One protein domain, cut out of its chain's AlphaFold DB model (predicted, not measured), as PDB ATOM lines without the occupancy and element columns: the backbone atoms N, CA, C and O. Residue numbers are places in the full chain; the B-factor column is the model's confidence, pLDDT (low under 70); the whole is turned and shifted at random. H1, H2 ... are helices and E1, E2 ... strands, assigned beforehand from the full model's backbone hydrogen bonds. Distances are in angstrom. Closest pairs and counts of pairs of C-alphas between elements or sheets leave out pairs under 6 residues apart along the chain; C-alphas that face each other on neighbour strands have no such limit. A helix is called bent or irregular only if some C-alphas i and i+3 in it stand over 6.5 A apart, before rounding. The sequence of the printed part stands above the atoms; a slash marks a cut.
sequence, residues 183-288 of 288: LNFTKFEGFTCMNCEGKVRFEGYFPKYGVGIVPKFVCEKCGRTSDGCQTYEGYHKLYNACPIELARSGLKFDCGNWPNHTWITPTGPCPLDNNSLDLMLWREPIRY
ATOM      1  N   LEU A 183      87.757  84.919 118.722       93.56
ATOM      2  CA  LEU A 183      87.721  86.040 117.779       93.56
ATOM      3  C   LEU A 183      86.825  87.150 118.326       93.56
ATOM      4  O   LEU A 183      85.790  86.851 118.914       93.56
ATOM      5  N   ASN A 184      87.243  88.403 118.136       96.00
ATOM      6  CA  ASN A 184      86.482  89.584 118.532       96.00
ATOM      7  C   ASN A 184      85.843  90.230 117.299       96.00
ATOM      8  O   ASN A 184      86.542  90.876 116.514       96.00
ATOM      9  N   PHE A 185      84.530  90.047 117.143       96.25
ATOM     10  CA  PHE A 185      83.782  90.578 116.003       96.25
ATOM     11  C   PHE A 185      83.386  92.045 116.162       96.25
ATOM     12  O   PHE A 185      83.141  92.698 115.155       96.25
ATOM     13  N   THR A 186      83.405  92.619 117.371       96.81
ATOM     14  CA  THR A 186      83.177  94.071 117.520       96.81
ATOM     15  C   THR A 186      84.278  94.869 116.819       96.81
ATOM     16  O   THR A 186      84.019  95.925 116.257       96.81
ATOM     17  N   LYS A 187      85.493  94.311 116.720       97.06
ATOM     18  CA  LYS A 187      86.613  94.895 115.958       97.06
ATOM     19  C   LYS A 187      86.435  94.883 114.434       97.06
ATOM     20  O   LYS A 187      87.336  95.343 113.739       97.06
ATOM     21  N   PHE A 188      85.365  94.280 113.917       97.00
ATOM     22  CA  PHE A 188      85.049  94.270 112.484       97.00
ATOM     23  C   PHE A 188      84.100  95.423 112.122       97.00
ATOM     24  O   PHE A 188      83.824  95.661 110.947       97.00
ATOM     25  N   GLU A 189      83.596  96.150 113.118       97.44
ATOM     26  CA  GLU A 189      82.899  97.409 112.895       97.44
ATOM     27  C   GLU A 189      83.811  98.399 112.155       97.44
ATOM     28  O   GLU A 189      85.005  98.512 112.438       97.44
ATOM     29  N   GLY A 190      83.263  99.080 111.151       97.94
ATOM     30  CA  GLY A 190      84.020  99.950 110.254       97.94
ATOM     31  C   GLY A 190      84.798  99.219 109.151       97.94
ATOM     32  O   GLY A 190      85.517  99.870 108.387       97.94
ATOM     33  N   PHE A 191      84.668  97.897 109.011       98.38
ATOM     34  CA  PHE A 191      85.238  97.189 107.861       98.38
ATOM     35  C   PHE A 191      84.549  97.582 106.553       98.38
ATOM     36  O   PHE A 191      83.418  98.077 106.528       98.38
ATOM     37  N   THR A 192      85.268  97.394 105.453       98.50
ATOM     38  CA  THR A 192      84.921  97.928 104.141       98.50
ATOM     39  C   THR A 192      84.117  96.895 103.358       98.50
ATOM     40  O   THR A 192      84.596  95.803 103.054       98.50
ATOM     41  N   CYS A 193      82.868  97.228 103.036       98.38
ATOM     42  CA  CYS A 193      81.958  96.379 102.276       98.38
ATOM     43  C   CYS A 193      82.477  96.157 100.852       98.38
ATOM     44  O   CYS A 193      82.702  97.116 100.116       98.38
ATOM     45  N   MET A 194      82.571  94.895 100.431       97.81
ATOM     46  CA  MET A 194      83.056  94.534  99.094       97.81
ATOM     47  C   MET A 194      82.167  95.064  97.961       97.81
ATOM     48  O   MET A 194      82.652  95.297  96.862       97.81
ATOM     49  N   ASN A 195      80.868  95.257  98.204       97.44
ATOM     50  CA  ASN A 195      79.920  95.645  97.156       97.44
ATOM     51  C   ASN A 195      79.955  97.137  96.797       97.44
ATOM     52  O   ASN A 195      79.611  97.502  95.679       97.44
ATOM     53  N   CYS A 196      80.232  98.013  97.764       97.25
ATOM     54  CA  CYS A 196      80.045  99.455  97.576       97.25
ATOM     55  C   CYS A 196      81.063 100.327  98.318       97.25
ATOM     56  O   CYS A 196      80.837 101.537  98.438       97.25
ATOM     57  N   GLU A 197      82.089  99.709  98.911       97.56
ATOM     58  CA  GLU A 197      83.154 100.346  99.702       97.56
ATOM     59  C   GLU A 197      82.658 101.102 100.953       97.56
ATOM     60  O   GLU A 197      83.399 101.829 101.609       97.56
ATOM     61  N   GLY A 198      81.383 100.919 101.315       98.00
ATOM     62  CA  GLY A 198      80.786 101.498 102.516       98.00
ATOM     63  C   GLY A 198      81.286 100.817 103.787       98.00
ATOM     64  O   GLY A 198      81.738  99.673 103.752       98.00
ATOM     65  N   LYS A 199      81.172 101.503 104.923       98.50
ATOM     66  CA  LYS A 199      81.536 100.956 106.232       98.50
ATOM     67  C   LYS A 199      80.408 100.080 106.777       98.50
ATOM     68  O   LYS A 199      79.233 100.332 106.502       98.50
ATOM     69  N   VAL A 200      80.763  99.012 107.488       98.56
ATOM     70  CA  VAL A 200      79.784  98.129 108.134       98.56
ATOM     71  C   VAL A 200      79.636  98.442 109.615       98.56
ATOM     72  O   VAL A 200      80.622  98.681 110.309       98.56
ATOM     73  N   ARG A 201      78.403  98.373 110.109       98.50
ATOM     74  CA  ARG A 201      78.061  98.471 111.527       98.50
ATOM     75  C   ARG A 201      77.843  97.084 112.112       98.50
ATOM     76  O   ARG A 201      77.266  96.224 111.442       98.50
ATOM     77  N   PHE A 202      78.282  96.859 113.348       98.00
ATOM     78  CA  PHE A 202      78.024  95.609 114.064       98.00
ATOM     79  C   PHE A 202      76.668  95.668 114.786       98.00
ATOM     80  O   PHE A 202      76.462  96.493 115.669       98.00
ATOM     81  N   GLU A 203      75.744  94.773 114.433       97.69
ATOM     82  CA  GLU A 203      74.397  94.690 115.030       97.69
ATOM     83  C   GLU A 203      74.324  93.767 116.254       97.69
ATOM     84  O   GLU A 203      73.268  93.640 116.872       97.69
ATOM     85  N   GLY A 204      75.420  93.084 116.587       96.50
ATOM     86  CA  GLY A 204      75.471  92.128 117.686       96.50
ATOM     87  C   GLY A 204      75.510  90.672 117.231       96.50
ATOM     88  O   GLY A 204      75.722  90.334 116.060       96.50
ATOM     89  N   TYR A 205      75.326  89.789 118.209       96.56
ATOM     90  CA  TYR A 205      75.341  88.345 118.020       96.56
ATOM     91  C   TYR A 205      73.937  87.763 117.957       96.56
ATOM     92  O   TYR A 205      73.096  88.038 118.814       96.56
ATOM     93  N   PHE A 206      73.717  86.882 116.986       94.94
ATOM     94  CA  PHE A 206      72.450  86.191 116.797       94.94
ATOM     95  C   PHE A 206      72.630  84.684 116.999       94.94
ATOM     96  O   PHE A 206      73.657  84.127 116.598       94.94
ATOM     97  N   PRO A 207      71.651  84.009 117.625       92.19
ATOM     98  CA  PRO A 207      71.700  82.565 117.783       92.19
ATOM     99  C   PRO A 207      71.468  81.884 116.430       92.19
ATOM    100  O   PRO A 207      70.598  82.303 115.664       92.19
ATOM    101  N   LYS A 208      72.221  80.819 116.147       89.19
ATOM    102  CA  LYS A 208      71.993  79.958 114.977       89.19
ATOM    103  C   LYS A 208      71.357  78.632 115.369       89.19
ATOM    104  O   LYS A 208      70.345  78.260 114.789       89.19
ATOM    105  N   TYR A 209      71.969  77.943 116.326       87.69
ATOM    106  CA  TYR A 209      71.391  76.814 117.042       87.69
ATOM    107  C   TYR A 209      72.103  76.647 118.380       87.69
ATOM    108  O   TYR A 209      73.301  76.932 118.483       87.69
ATOM    109  N   GLY A 210      71.395  76.195 119.408       90.56
ATOM    110  CA  GLY A 210      71.960  76.120 120.753       90.56
ATOM    111  C   GLY A 210      72.485  77.473 121.223       90.56
ATOM    112  O   GLY A 210      71.840  78.500 121.030       90.56
ATOM    113  N   VAL A 211      73.682  77.500 121.805       92.44
ATOM    114  CA  VAL A 211      74.415  78.749 122.082       92.44
ATOM    115  C   VAL A 211      75.412  79.109 120.981       92.44
ATOM    116  O   VAL A 211      76.274  79.956 121.191       92.44
ATOM    117  N   GLY A 212      75.320  78.459 119.820       92.62
ATOM    118  CA  GLY A 212      76.140  78.736 118.653       92.62
ATOM    119  C   GLY A 212      75.732  80.069 118.052       92.62
ATOM    120  O   GLY A 212      74.551  80.301 117.774       92.62
ATOM    121  N   ILE A 213      76.711  80.950 117.873       93.62
ATOM    122  CA  ILE A 213      76.460  82.348 117.535       93.62
ATOM    123  C   ILE A 213      76.958  82.670 116.135       93.62
ATOM    124  O   ILE A 213      77.922  82.081 115.641       93.62
ATOM    125  N   VAL A 214      76.305  83.645 115.518       94.44
ATOM    126  CA  VAL A 214      76.728  84.244 114.259       94.44
ATOM    127  C   VAL A 214      76.683  85.764 114.434       94.44
ATOM    128  O   VAL A 214      75.651  86.293 114.861       94.44
ATOM    129  N   PRO A 215      77.785  86.484 114.169       96.19
ATOM    130  CA  PRO A 215      77.776  87.941 114.197       96.19
ATOM    131  C   PRO A 215      76.937  88.477 113.036       96.19
ATOM    132  O   PRO A 215      76.866  87.851 111.978       96.19
ATOM    133  N   LYS A 216      76.318  89.642 113.210       97.44
ATOM    134  CA  LYS A 216      75.629  90.333 112.120       97.44
ATOM    135  C   LYS A 216      76.235  91.707 111.901       97.44
ATOM    136  O   LYS A 216      76.348  92.503 112.829       97.44
ATOM    137  N   PHE A 217      76.563  91.986 110.650       98.44
ATOM    138  CA  PHE A 217      77.022  93.280 110.174       98.44
ATOM    139  C   PHE A 217      76.069  93.806 109.114       98.44
ATOM    140  O   PHE A 217      75.555  93.024 108.312       98.44
ATOM    141  N   VAL A 218      75.863  95.120 109.092       98.62
ATOM    142  CA  VAL A 218      75.038  95.812 108.096       98.62
ATOM    143  C   VAL A 218      75.871  96.918 107.464       98.62
ATOM    144  O   VAL A 218      76.428  97.756 108.169       98.62
ATOM    145  N   CYS A 219      75.985  96.924 106.138       98.50
ATOM    146  CA  CYS A 219      76.638  98.009 105.413       98.50
ATOM    147  C   CYS A 219      75.787  99.279 105.474       98.50
ATOM    148  O   CYS A 219      74.640  99.275 105.032       98.50
ATOM    149  N   GLU A 220      76.366 100.382 105.941       98.38
ATOM    150  CA  GLU A 220      75.657 101.655 106.114       98.38
ATOM    151  C   GLU A 220      75.295 102.322 104.778       98.38
ATOM    152  O   GLU A 220      74.373 103.130 104.717       98.38
ATOM    153  N   LYS A 221      75.992 101.964 103.688       98.19
ATOM    154  CA  LYS A 221      75.779 102.548 102.353       98.19
ATOM    155  C   LYS A 221      74.785 101.765 101.493       98.19
ATOM    156  O   LYS A 221      73.952 102.374 100.835       98.19
ATOM    157  N   CYS A 222      74.880 100.431 101.453       97.75
ATOM    158  CA  CYS A 222      74.026  99.601 100.584       97.75
ATOM    159  C   CYS A 222      73.072  98.661 101.333       97.75
ATOM    160  O   CYS A 222      72.355  97.897 100.693       97.75
ATOM    161  N   GLY A 223      73.079  98.662 102.669       97.94
ATOM    162  CA  GLY A 223      72.179  97.848 103.494       97.94
ATOM    163  C   GLY A 223      72.470  96.343 103.504       97.94
ATOM    164  O   GLY A 223      71.804  95.611 104.231       97.94
ATOM    165  N   ARG A 224      73.459  95.863 102.736       97.38
ATOM    166  CA  ARG A 224      73.820  94.439 102.698       97.38
ATOM    167  C   ARG A 224      74.233  93.927 104.068       97.38
ATOM    168  O   ARG A 224      74.927  94.621 104.815       97.38
ATOM    169  N   THR A 225      73.852  92.689 104.355       98.00
ATOM    170  CA  THR A 225      74.142  92.025 105.626       98.00
ATOM    171  C   THR A 225      75.145  90.888 105.460       98.00
ATOM    172  O   THR A 225      75.187  90.243 104.415       98.00
ATOM    173  N   SER A 226      75.993  90.663 106.465       96.81
ATOM    174  CA  SER A 226      76.937  89.536 106.485       96.81
ATOM    175  C   SER A 226      77.382  89.199 107.906       96.81
ATOM    176  O   SER A 226      77.077  89.928 108.845       96.81
ATOM    177  N   ASP A 227      78.130  88.112 108.067       95.06
ATOM    178  CA  ASP A 227      78.828  87.732 109.303       95.06
ATOM    179  C   ASP A 227      80.305  88.177 109.298       95.06
ATOM    180  O   ASP A 227      81.120  87.715 110.096       95.06
ATOM    181  N   GLY A 228      80.645  89.109 108.401       95.19
ATOM    182  CA  GLY A 228      82.003  89.579 108.141       95.19
ATOM    183  C   GLY A 228      82.552  89.080 106.804       95.19
ATOM    184  O   GLY A 228      83.451  89.723 106.256       95.19
ATOM    185  N   CYS A 229      81.975  88.019 106.220       94.62
ATOM    186  CA  CYS A 229      82.420  87.470 104.935       94.62
ATOM    187  C   CYS A 229      82.191  88.401 103.728       94.62
ATOM    188  O   CYS A 229      82.762  88.175 102.673       94.62
ATOM    189  N   GLN A 230      81.413  89.482 103.844       96.38
ATOM    190  CA  GLN A 230      81.243  90.458 102.746       96.38
ATOM    191  C   GLN A 230      82.030  91.753 102.944       96.38
ATOM    192  O   GLN A 230      81.722  92.784 102.338       96.38
ATOM    193  N   THR A 231      83.046  91.712 103.799       98.06
ATOM    194  CA  THR A 231      83.981  92.820 103.991       98.06
ATOM    195  C   THR A 231      85.386  92.401 103.609       98.06
ATOM    196  O   THR A 231      85.758  91.252 103.835       98.06
ATOM    197  N   TYR A 232      86.170  93.315 103.042       98.06
ATOM    198  CA  TYR A 232      87.539  93.015 102.623       98.06
ATOM    199  C   TYR A 232      88.385  92.472 103.775       98.06
ATOM    200  O   TYR A 232      88.999  91.411 103.670       98.06
ATOM    201  N   GLU A 233      88.383  93.188 104.891       97.94
ATOM    202  CA  GLU A 233      89.191  92.895 106.063       97.94
ATOM    203  C   GLU A 233      88.648  91.678 106.824       97.94
ATOM    204  O   GLU A 233      89.419  90.842 107.299       97.94
ATOM    205  N   GLY A 234      87.322  91.536 106.905       96.56
ATOM    206  CA  GLY A 234      86.683  90.385 107.539       96.56
ATOM    207  C   GLY A 234      86.950  89.095 106.773       96.56
ATOM    208  O   GLY A 234      87.290  88.090 107.390       96.56
ATOM    209  N   TYR A 235      86.900  89.125 105.441       96.06
ATOM    210  CA  TYR A 235      87.185  87.953 104.614       96.06
ATOM    211  C   TYR A 235      88.634  87.479 104.762       96.06
ATOM    212  O   TYR A 235      88.862  86.284 104.946       96.06
ATOM    213  N   HIS A 236      89.601  88.402 104.808       95.94
ATOM    214  CA  HIS A 236      90.989  88.062 105.136       95.94
ATOM    215  C   HIS A 236      91.100  87.395 106.510       95.94
ATOM    216  O   HIS A 236      91.757  86.368 106.647       95.94
ATOM    217  N   LYS A 237      90.430  87.938 107.531       94.50
ATOM    218  CA  LYS A 237      90.483  87.375 108.888       94.50
ATOM    219  C   LYS A 237      89.807  86.011 109.013       94.50
ATOM    220  O   LYS A 237      90.242  85.205 109.829       94.50
ATOM    221  N   LEU A 238      88.737  85.768 108.259       92.25
ATOM    222  CA  LEU A 238      87.952  84.535 108.339       92.25
ATOM    223  C   LEU A 238      88.521  83.414 107.466       92.25
ATOM    224  O   LEU A 238      88.526  82.259 107.890       92.25
ATOM    225  N   TYR A 239      89.001  83.753 106.269       91.81
ATOM    226  CA  TYR A 239      89.381  82.782 105.241       91.81
ATOM    227  C   TYR A 239      90.852  82.840 104.836       91.81
ATOM    228  O   TYR A 239      91.270  82.027 104.016       91.81
ATOM    229  N   ASN A 240      91.637  83.761 105.407       93.31
ATOM    230  CA  ASN A 240      93.057  83.945 105.103       93.31
ATOM    231  C   ASN A 240      93.335  84.074 103.591       93.31
ATOM    232  O   ASN A 240      94.270  83.477 103.066       93.31
ATOM    233  N   ALA A 241      92.475  84.813 102.886       94.25
ATOM    234  CA  ALA A 241      92.545  85.005 101.443       94.25
ATOM    235  C   ALA A 241      92.035  86.397 101.049       94.25
ATOM    236  O   ALA A 241      91.193  86.966 101.748       94.25
ATOM    237  N   CYS A 242      92.495  86.910  99.904       96.38
ATOM    238  CA  CYS A 242      91.988  88.155  99.341       96.38
ATOM    239  C   CYS A 242      90.763  87.901  98.444       96.38
ATOM    240  O   CYS A 242      90.842  87.109  97.497       96.38
ATOM    241  N   PRO A 243      89.621  88.578  98.673       96.81
ATOM    242  CA  PRO A 243      88.427  88.389  97.848       96.81
ATOM    243  C   PRO A 243      88.627  88.856  96.397       96.81
ATOM    244  O   PRO A 243      87.984  88.321  95.500       96.81
ATOM    245  N   ILE A 244      89.532  89.808  96.137       97.25
ATOM    246  CA  ILE A 244      89.843  90.282  94.777       97.25
ATOM    247  C   ILE A 244      90.528  89.187  93.964       97.25
ATOM    248  O   ILE A 244      90.162  88.945  92.816       97.25
ATOM    249  N   GLU A 245      91.503  88.493  94.548       96.06
ATOM    250  CA  GLU A 245      92.218  87.410  93.867       96.06
ATOM    251  C   GLU A 245      91.282  86.252  93.526       96.06
ATOM    252  O   GLU A 245      91.323  85.707  92.424       96.06
ATOM    253  N   LEU A 246      90.371  85.929  94.442       94.88
ATOM    254  CA  LEU A 246      89.329  84.940  94.197       94.88
ATOM    255  C   LEU A 246      88.307  85.420  93.151       94.88
ATOM    256  O   LEU A 246      87.828  84.631  92.342       94.88
ATOM    257  N   ALA A 247      87.994  86.716  93.107       95.69
ATOM    258  CA  ALA A 247      87.152  87.274  92.053       95.69
ATOM    259  C   ALA A 247      87.804  87.162  90.663       95.69
ATOM    260  O   ALA A 247      87.104  86.884  89.689       95.69
ATOM    261  N   ARG A 248      89.137  87.304  90.562       95.38
ATOM    262  CA  ARG A 248      89.881  87.106  89.299       95.38
ATOM    263  C   ARG A 248      89.713  85.688  88.745       95.38
ATOM    264  O   ARG A 248      89.680  85.523  87.530       95.38
ATOM    265  N   SER A 249      89.550  84.680  89.606       94.00
ATOM    266  CA  SER A 249      89.250  83.300  89.189       94.00
ATOM    267  C   SER A 249      87.760  83.039  88.925       94.00
ATOM    268  O   SER A 249      87.361  81.906  88.659       94.00
ATOM    269  N   GLY A 250      86.927  84.084  88.952       93.50
ATOM    270  CA  GLY A 250      85.500  84.025  88.644       93.50
ATOM    271  C   GLY A 250      84.596  83.759  89.847       93.50
ATOM    272  O   GLY A 250      83.389  83.580  89.654       93.50
ATOM    273  N   LEU A 251      85.135  83.737  91.072       93.75
ATOM    274  CA  LEU A 251      84.328  83.579  92.280       93.75
ATOM    275  C   LEU A 251      83.437  84.809  92.511       93.75
ATOM    276  O   LEU A 251      83.830  85.949  92.264       93.75
ATOM    277  N   LYS A 252      82.231  84.565  93.026       94.50
ATOM    278  CA  LYS A 252      81.279  85.602  93.432       94.50
ATOM    279  C   LYS A 252      80.922  85.458  94.903       94.50
ATOM    280  O   LYS A 252      80.971  84.356  95.459       94.50
ATOM    281  N   PHE A 253      80.528  86.573  95.509       95.69
ATOM    282  CA  PHE A 253      80.330  86.669  96.947       95.69
ATOM    283  C   PHE A 253      78.860  86.885  97.326       95.69
ATOM    284  O   PHE A 253      78.199  87.779  96.803       95.69
ATOM    285  N   ASP A 254      78.349  86.071  98.243       95.25
ATOM    286  CA  ASP A 254      77.206  86.383  99.106       95.25
ATOM    287  C   ASP A 254      77.510  85.785 100.500       95.25
ATOM    288  O   ASP A 254      78.608  85.289 100.720       95.25
ATOM    289  N   CYS A 255      76.600  85.870 101.469       93.06
ATOM    290  CA  CYS A 255      76.797  85.344 102.818       93.06
ATOM    291  C   CYS A 255      75.811  84.203 103.064       93.06
ATOM    292  O   CYS A 255      74.602  84.409 103.040       93.06
ATOM    293  N   GLY A 256      76.298  83.000 103.352       90.50
ATOM    294  CA  GLY A 256      75.450  81.843 103.647       90.50
ATOM    295  C   GLY A 256      74.667  81.992 104.956       90.50
ATOM    296  O   GLY A 256      73.575  81.440 105.113       90.50
ATOM    297  N   ASN A 257      75.201  82.753 105.913       90.62
ATOM    298  CA  ASN A 257      74.542  83.017 107.188       90.62
ATOM    299  C   ASN A 257      73.517  84.158 107.125       90.62
ATOM    300  O   ASN A 257      72.506  84.084 107.829       90.62
ATOM    301  N   TRP A 258      73.763  85.157 106.275       94.19
ATOM    302  CA  TRP A 258      72.930  86.343 106.069       94.19
ATOM    303  C   TRP A 258      72.780  86.639 104.567       94.19
ATOM    304  O   TRP A 258      73.358  87.609 104.069       94.19
ATOM    305  N   PRO A 259      72.061  85.784 103.818       93.56
ATOM    306  CA  PRO A 259      71.995  85.891 102.366       93.56
ATOM    307  C   PRO A 259      71.322  87.191 101.939       93.56
ATOM    308  O   PRO A 259      70.296  87.588 102.491       93.56
ATOM    309  N   ASN A 260      71.894  87.840 100.927       96.31
ATOM    310  CA  ASN A 260      71.315  89.029 100.300       96.31
ATOM    311  C   ASN A 260      70.618  88.678  98.979       96.31
ATOM    312  O   ASN A 260      70.123  89.574  98.293       96.31
ATOM    313  N   HIS A 261      70.603  87.388  98.611       94.69
ATOM    314  CA  HIS A 261      70.011  86.864  97.377       94.69
ATOM    315  C   HIS A 261      70.575  87.551  96.133       94.69
ATOM    316  O   HIS A 261      69.880  87.791  95.147       94.69
ATOM    317  N   THR A 262      71.836  87.978  96.220       96.19
ATOM    318  CA  THR A 262      72.524  88.694  95.151       96.19
ATOM    319  C   THR A 262      74.017  88.443  95.270       96.19
ATOM    320  O   THR A 262      74.670  88.944  96.195       96.19
ATOM    321  N   TRP A 263      74.544  87.722  94.287       96.19
ATOM    322  CA  TRP A 263      75.968  87.524  94.076       96.19
ATOM    323  C   TRP A 263      76.627  88.835  93.682       96.19
ATOM    324  O   TRP A 263      76.168  89.489  92.748       96.19
ATOM    325  N   ILE A 264      77.718  89.187  94.351       96.81
ATOM    326  CA  ILE A 264      78.510  90.379  94.048       96.81
ATOM    327  C   ILE A 264      79.923  90.002  93.613       96.81
ATOM    328  O   ILE A 264      80.454  88.947  93.968       96.81
ATOM    329  N   THR A 265      80.547  90.914  92.887       96.81
ATOM    330  CA  THR A 265      81.986  90.932  92.652       96.81
ATOM    331  C   THR A 265      82.557  92.142  93.402       96.81
ATOM    332  O   THR A 265      81.912  93.194  93.386       96.81
ATOM    333  N   PRO A 266      83.702  92.024  94.104       96.69
ATOM    334  CA  PRO A 266      84.221  93.126  94.904       96.69
ATOM    335  C   PRO A 266      84.528  94.362  94.043       96.69
ATOM    336  O   PRO A 266      84.941  94.243  92.889       96.69
ATOM    337  N   THR A 267      84.289  95.541  94.610       95.06
ATOM    338  CA  THR A 267      84.439  96.859  93.975       95.06
ATOM    339  C   THR A 267      85.568  97.648  94.623       95.06
ATOM    340  O   THR A 267      85.690  97.657  95.850       95.06
ATOM    341  N   GLY A 268      86.379  98.318  93.806       94.06
ATOM    342  CA  GLY A 268      87.523  99.093  94.287       94.06
ATOM    343  C   GLY A 268      88.725  98.235  94.709       94.06
ATOM    344  O   GLY A 268      88.717  97.008  94.551       94.06
ATOM    345  N   PRO A 269      89.803  98.878  95.187       95.94
ATOM    346  CA  PRO A 269      90.978  98.189  95.702       95.94
ATOM    347  C   PRO A 269      90.718  97.625  97.103       95.94
ATOM    348  O   PRO A 269      90.008  98.215  97.920       95.94
ATOM    349  N   CYS A 270      91.338  96.493  97.422       97.12
ATOM    350  CA  CYS A 270      91.294  95.961  98.771       97.12
ATOM    351  C   CYS A 270      92.152  96.827  99.722       97.12
ATOM    352  O   CYS A 270      93.331  97.050  99.453       97.12
ATOM    353  N   PRO A 271      91.614  97.275 100.871       96.88
ATOM    354  CA  PRO A 271      92.319  98.163 101.797       96.88
ATOM    355  C   PRO A 271      93.501  97.521 102.545       96.88
ATOM    356  O   PRO A 271      94.214  98.237 103.243       96.88
ATOM    357  N   LEU A 272      93.701  96.198 102.457       96.19
ATOM    358  CA  LEU A 272      94.786  95.499 103.163       96.19
ATOM    359  C   LEU A 272      96.024  95.260 102.295       96.19
ATOM    360  O   LEU A 272      97.139  95.415 102.782       96.19
ATOM    361  N   ASP A 273      95.833  94.874 101.035       95.69
ATOM    362  CA  ASP A 273      96.907  94.470 100.117       95.69
ATOM    363  C   ASP A 273      96.939  95.301  98.821       95.69
ATOM    364  O   ASP A 273      97.806  95.098  97.973       95.69
ATOM    365  N   ASN A 274      96.012  96.254  98.669       95.94
ATOM    366  CA  ASN A 274      95.857  97.128  97.508       95.94
ATOM    367  C   ASN A 274      95.596  96.387  96.180       95.94
ATOM    368  O   ASN A 274      95.719  96.973  95.102       95.94
ATOM    369  N   ASN A 275      95.205  95.108  96.236       96.06
ATOM    370  CA  ASN A 275      94.785  94.360  95.058       96.06
ATOM    371  C   ASN A 275      93.500  94.971  94.483       96.06
ATOM    372  O   ASN A 275      92.535  95.195  95.211       96.06
ATOM    373  N   SER A 276      93.447  95.177  93.167       95.69
ATOM    374  CA  SER A 276      92.237  95.602  92.454       95.69
ATOM    375  C   SER A 276      91.806  94.574  91.409       95.69
ATOM    376  O   SER A 276      92.606  93.766  90.916       95.69
ATOM    377  N   LEU A 277      90.512  94.570  91.100       94.62
ATOM    378  CA  LEU A 277      89.960  93.780  90.010       94.62
ATOM    379  C   LEU A 277      89.932  94.635  88.741       94.62
ATOM    380  O   LEU A 277      89.462  95.771  88.780       94.62
ATOM    381  N   ASP A 278      90.430  94.091  87.630       93.50
ATOM    382  CA  ASP A 278      90.306  94.734  86.319       93.50
ATOM    383  C   ASP A 278      88.819  94.948  85.990       93.50
ATOM    384  O   ASP A 278      87.992  94.060  86.222       93.50
ATOM    385  N   LEU A 279      88.483  96.111  85.428       91.06
ATOM    386  CA  LEU A 279      87.134  96.448  84.972       91.06
ATOM    387  C   LEU A 279      86.569  95.389  84.019       91.06
ATOM    388  O   LEU A 279      85.379  95.099  84.079       91.06
ATOM    389  N   MET A 280      87.417  94.765  83.195       92.94
ATOM    390  CA  MET A 280      87.006  93.695  82.277       92.94
ATOM    391  C   MET A 280      86.614  92.392  82.988       92.94
ATOM    392  O   MET A 280      85.885  91.571  82.433       92.94
ATOM    393  N   LEU A 281      87.114  92.175  84.209       91.75
ATOM    394  CA  LEU A 281      86.800  91.004  85.031       91.75
ATOM    395  C   LEU A 281      85.646  91.270  86.002       91.75
ATOM    396  O   LEU A 281      85.063  90.320  86.535       91.75
ATOM    397  N   TRP A 282      85.315  92.540  86.238       94.56
ATOM    398  CA  TRP A 282      84.193  92.916  87.078       94.56
ATOM    399  C   TRP A 282      82.866  92.504  86.435       94.56
ATOM    400  O   TRP A 282      82.682  92.559  85.219       94.56
ATOM    401  N   ARG A 283      81.928  92.049  87.266       93.12
ATOM    402  CA  ARG A 283      80.599  91.619  86.833       93.12
ATOM    403  C   ARG A 283      79.549  92.299  87.686       93.12
ATOM    404  O   ARG A 283      79.709  92.403  88.902       93.12
ATOM    405  N   GLU A 284      78.458  92.691  87.041       92.44
ATOM    406  CA  GLU A 284      77.314  93.261  87.738       92.44
ATOM    407  C   GLU A 284      76.717  92.271  88.751       92.44
ATOM    408  O   GLU A 284      76.781  91.049  88.543       92.44
ATOM    409  N   PRO A 285      76.126  92.774  89.851       94.69
ATOM    410  CA  PRO A 285      75.454  91.928  90.824       94.69
ATOM    411  C   PRO A 285      74.319  91.102  90.199       94.69
ATOM    412  O   PRO A 285      73.472  91.632  89.483       94.69
ATOM    413  N   ILE A 286      74.261  89.803  90.506       95.31
ATOM    414  CA  ILE A 286      73.280  88.864  89.929       95.31
ATOM    415  C   ILE A 286      72.409  88.271  91.034       95.31
ATOM    416  O   ILE A 286      72.927  87.670  91.977       95.31
ATOM    417  N   ARG A 287      71.086  88.409  90.903       94.19
ATOM    418  CA  ARG A 287      70.107  87.827  91.834       94.19
ATOM    419  C   ARG A 287      69.967  86.316  91.659       94.19
ATOM    420  O   ARG A 287      70.128  85.818  90.545       94.19
ATOM    421  N   TYR A 288      69.648  85.619  92.748       92.38
ATOM    422  CA  TYR A 288      69.412  84.172  92.773       92.38
ATOM    423  C   TYR A 288      68.424  83.758  93.867       92.38
ATOM    424  O   TYR A 288      68.268  84.518  94.852       92.38
TER     425      TYR A 288
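AT A GLANCE: This is residues 183 to 288 of the 288 residues of the protein "Colicin V production protein" of candidate division TA06 bacterium ADurb.Bin131 (UniProt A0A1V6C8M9). With little regular structure, this domain is a long, bent two-strand hairpin, E1 and E2, beside a larger body of loops holding two short helices at right angles, H1 and H2. The tail, residues 249 to 288, folds back on itself. The 106 printed residues run E1, E2, H1, H2, the sheet antiparallel; the class is mixed, with 32 residues in named elements. It is compact, radius of gyration of the C-alphas 13.2 A, spanning 44 by 30 by 24 A.

IN THESE COORDINATES: E1, residues 200 to 209, begins at C-alpha (79.784, 98.129, 108.134), measures 24.6 A and bends by 58 degrees at residue 203. E2, residues 212 to 219, measures 23.4 A. H1, residues 232 to 239, measures 10.7 A; H2, residues 243 to 248, 8.8 A, ends at (89.881, 87.106, 89.299).

HOW THE PARTS SIT: Hairpin E1 and E2 has N 203 and O 216 within hydrogen-bond range, 2.8 A. H1 and H2 only just touch, with 3 pairs of C-alphas within 8 A, closest Tyr 232 and Pro 243, 6.7 A; they are about perpendicular, 90 degrees. Every O i to N i+4 pair in both is within hydrogen-bond range. E1 is apart from both helices.

THE WHOLE: The farthest C-alphas, Gly 210 and Met 280, are 44.9 A apart. The printed part has no cut. The E2 to H1 link is long. No printed residue is under 70 in pLDDT.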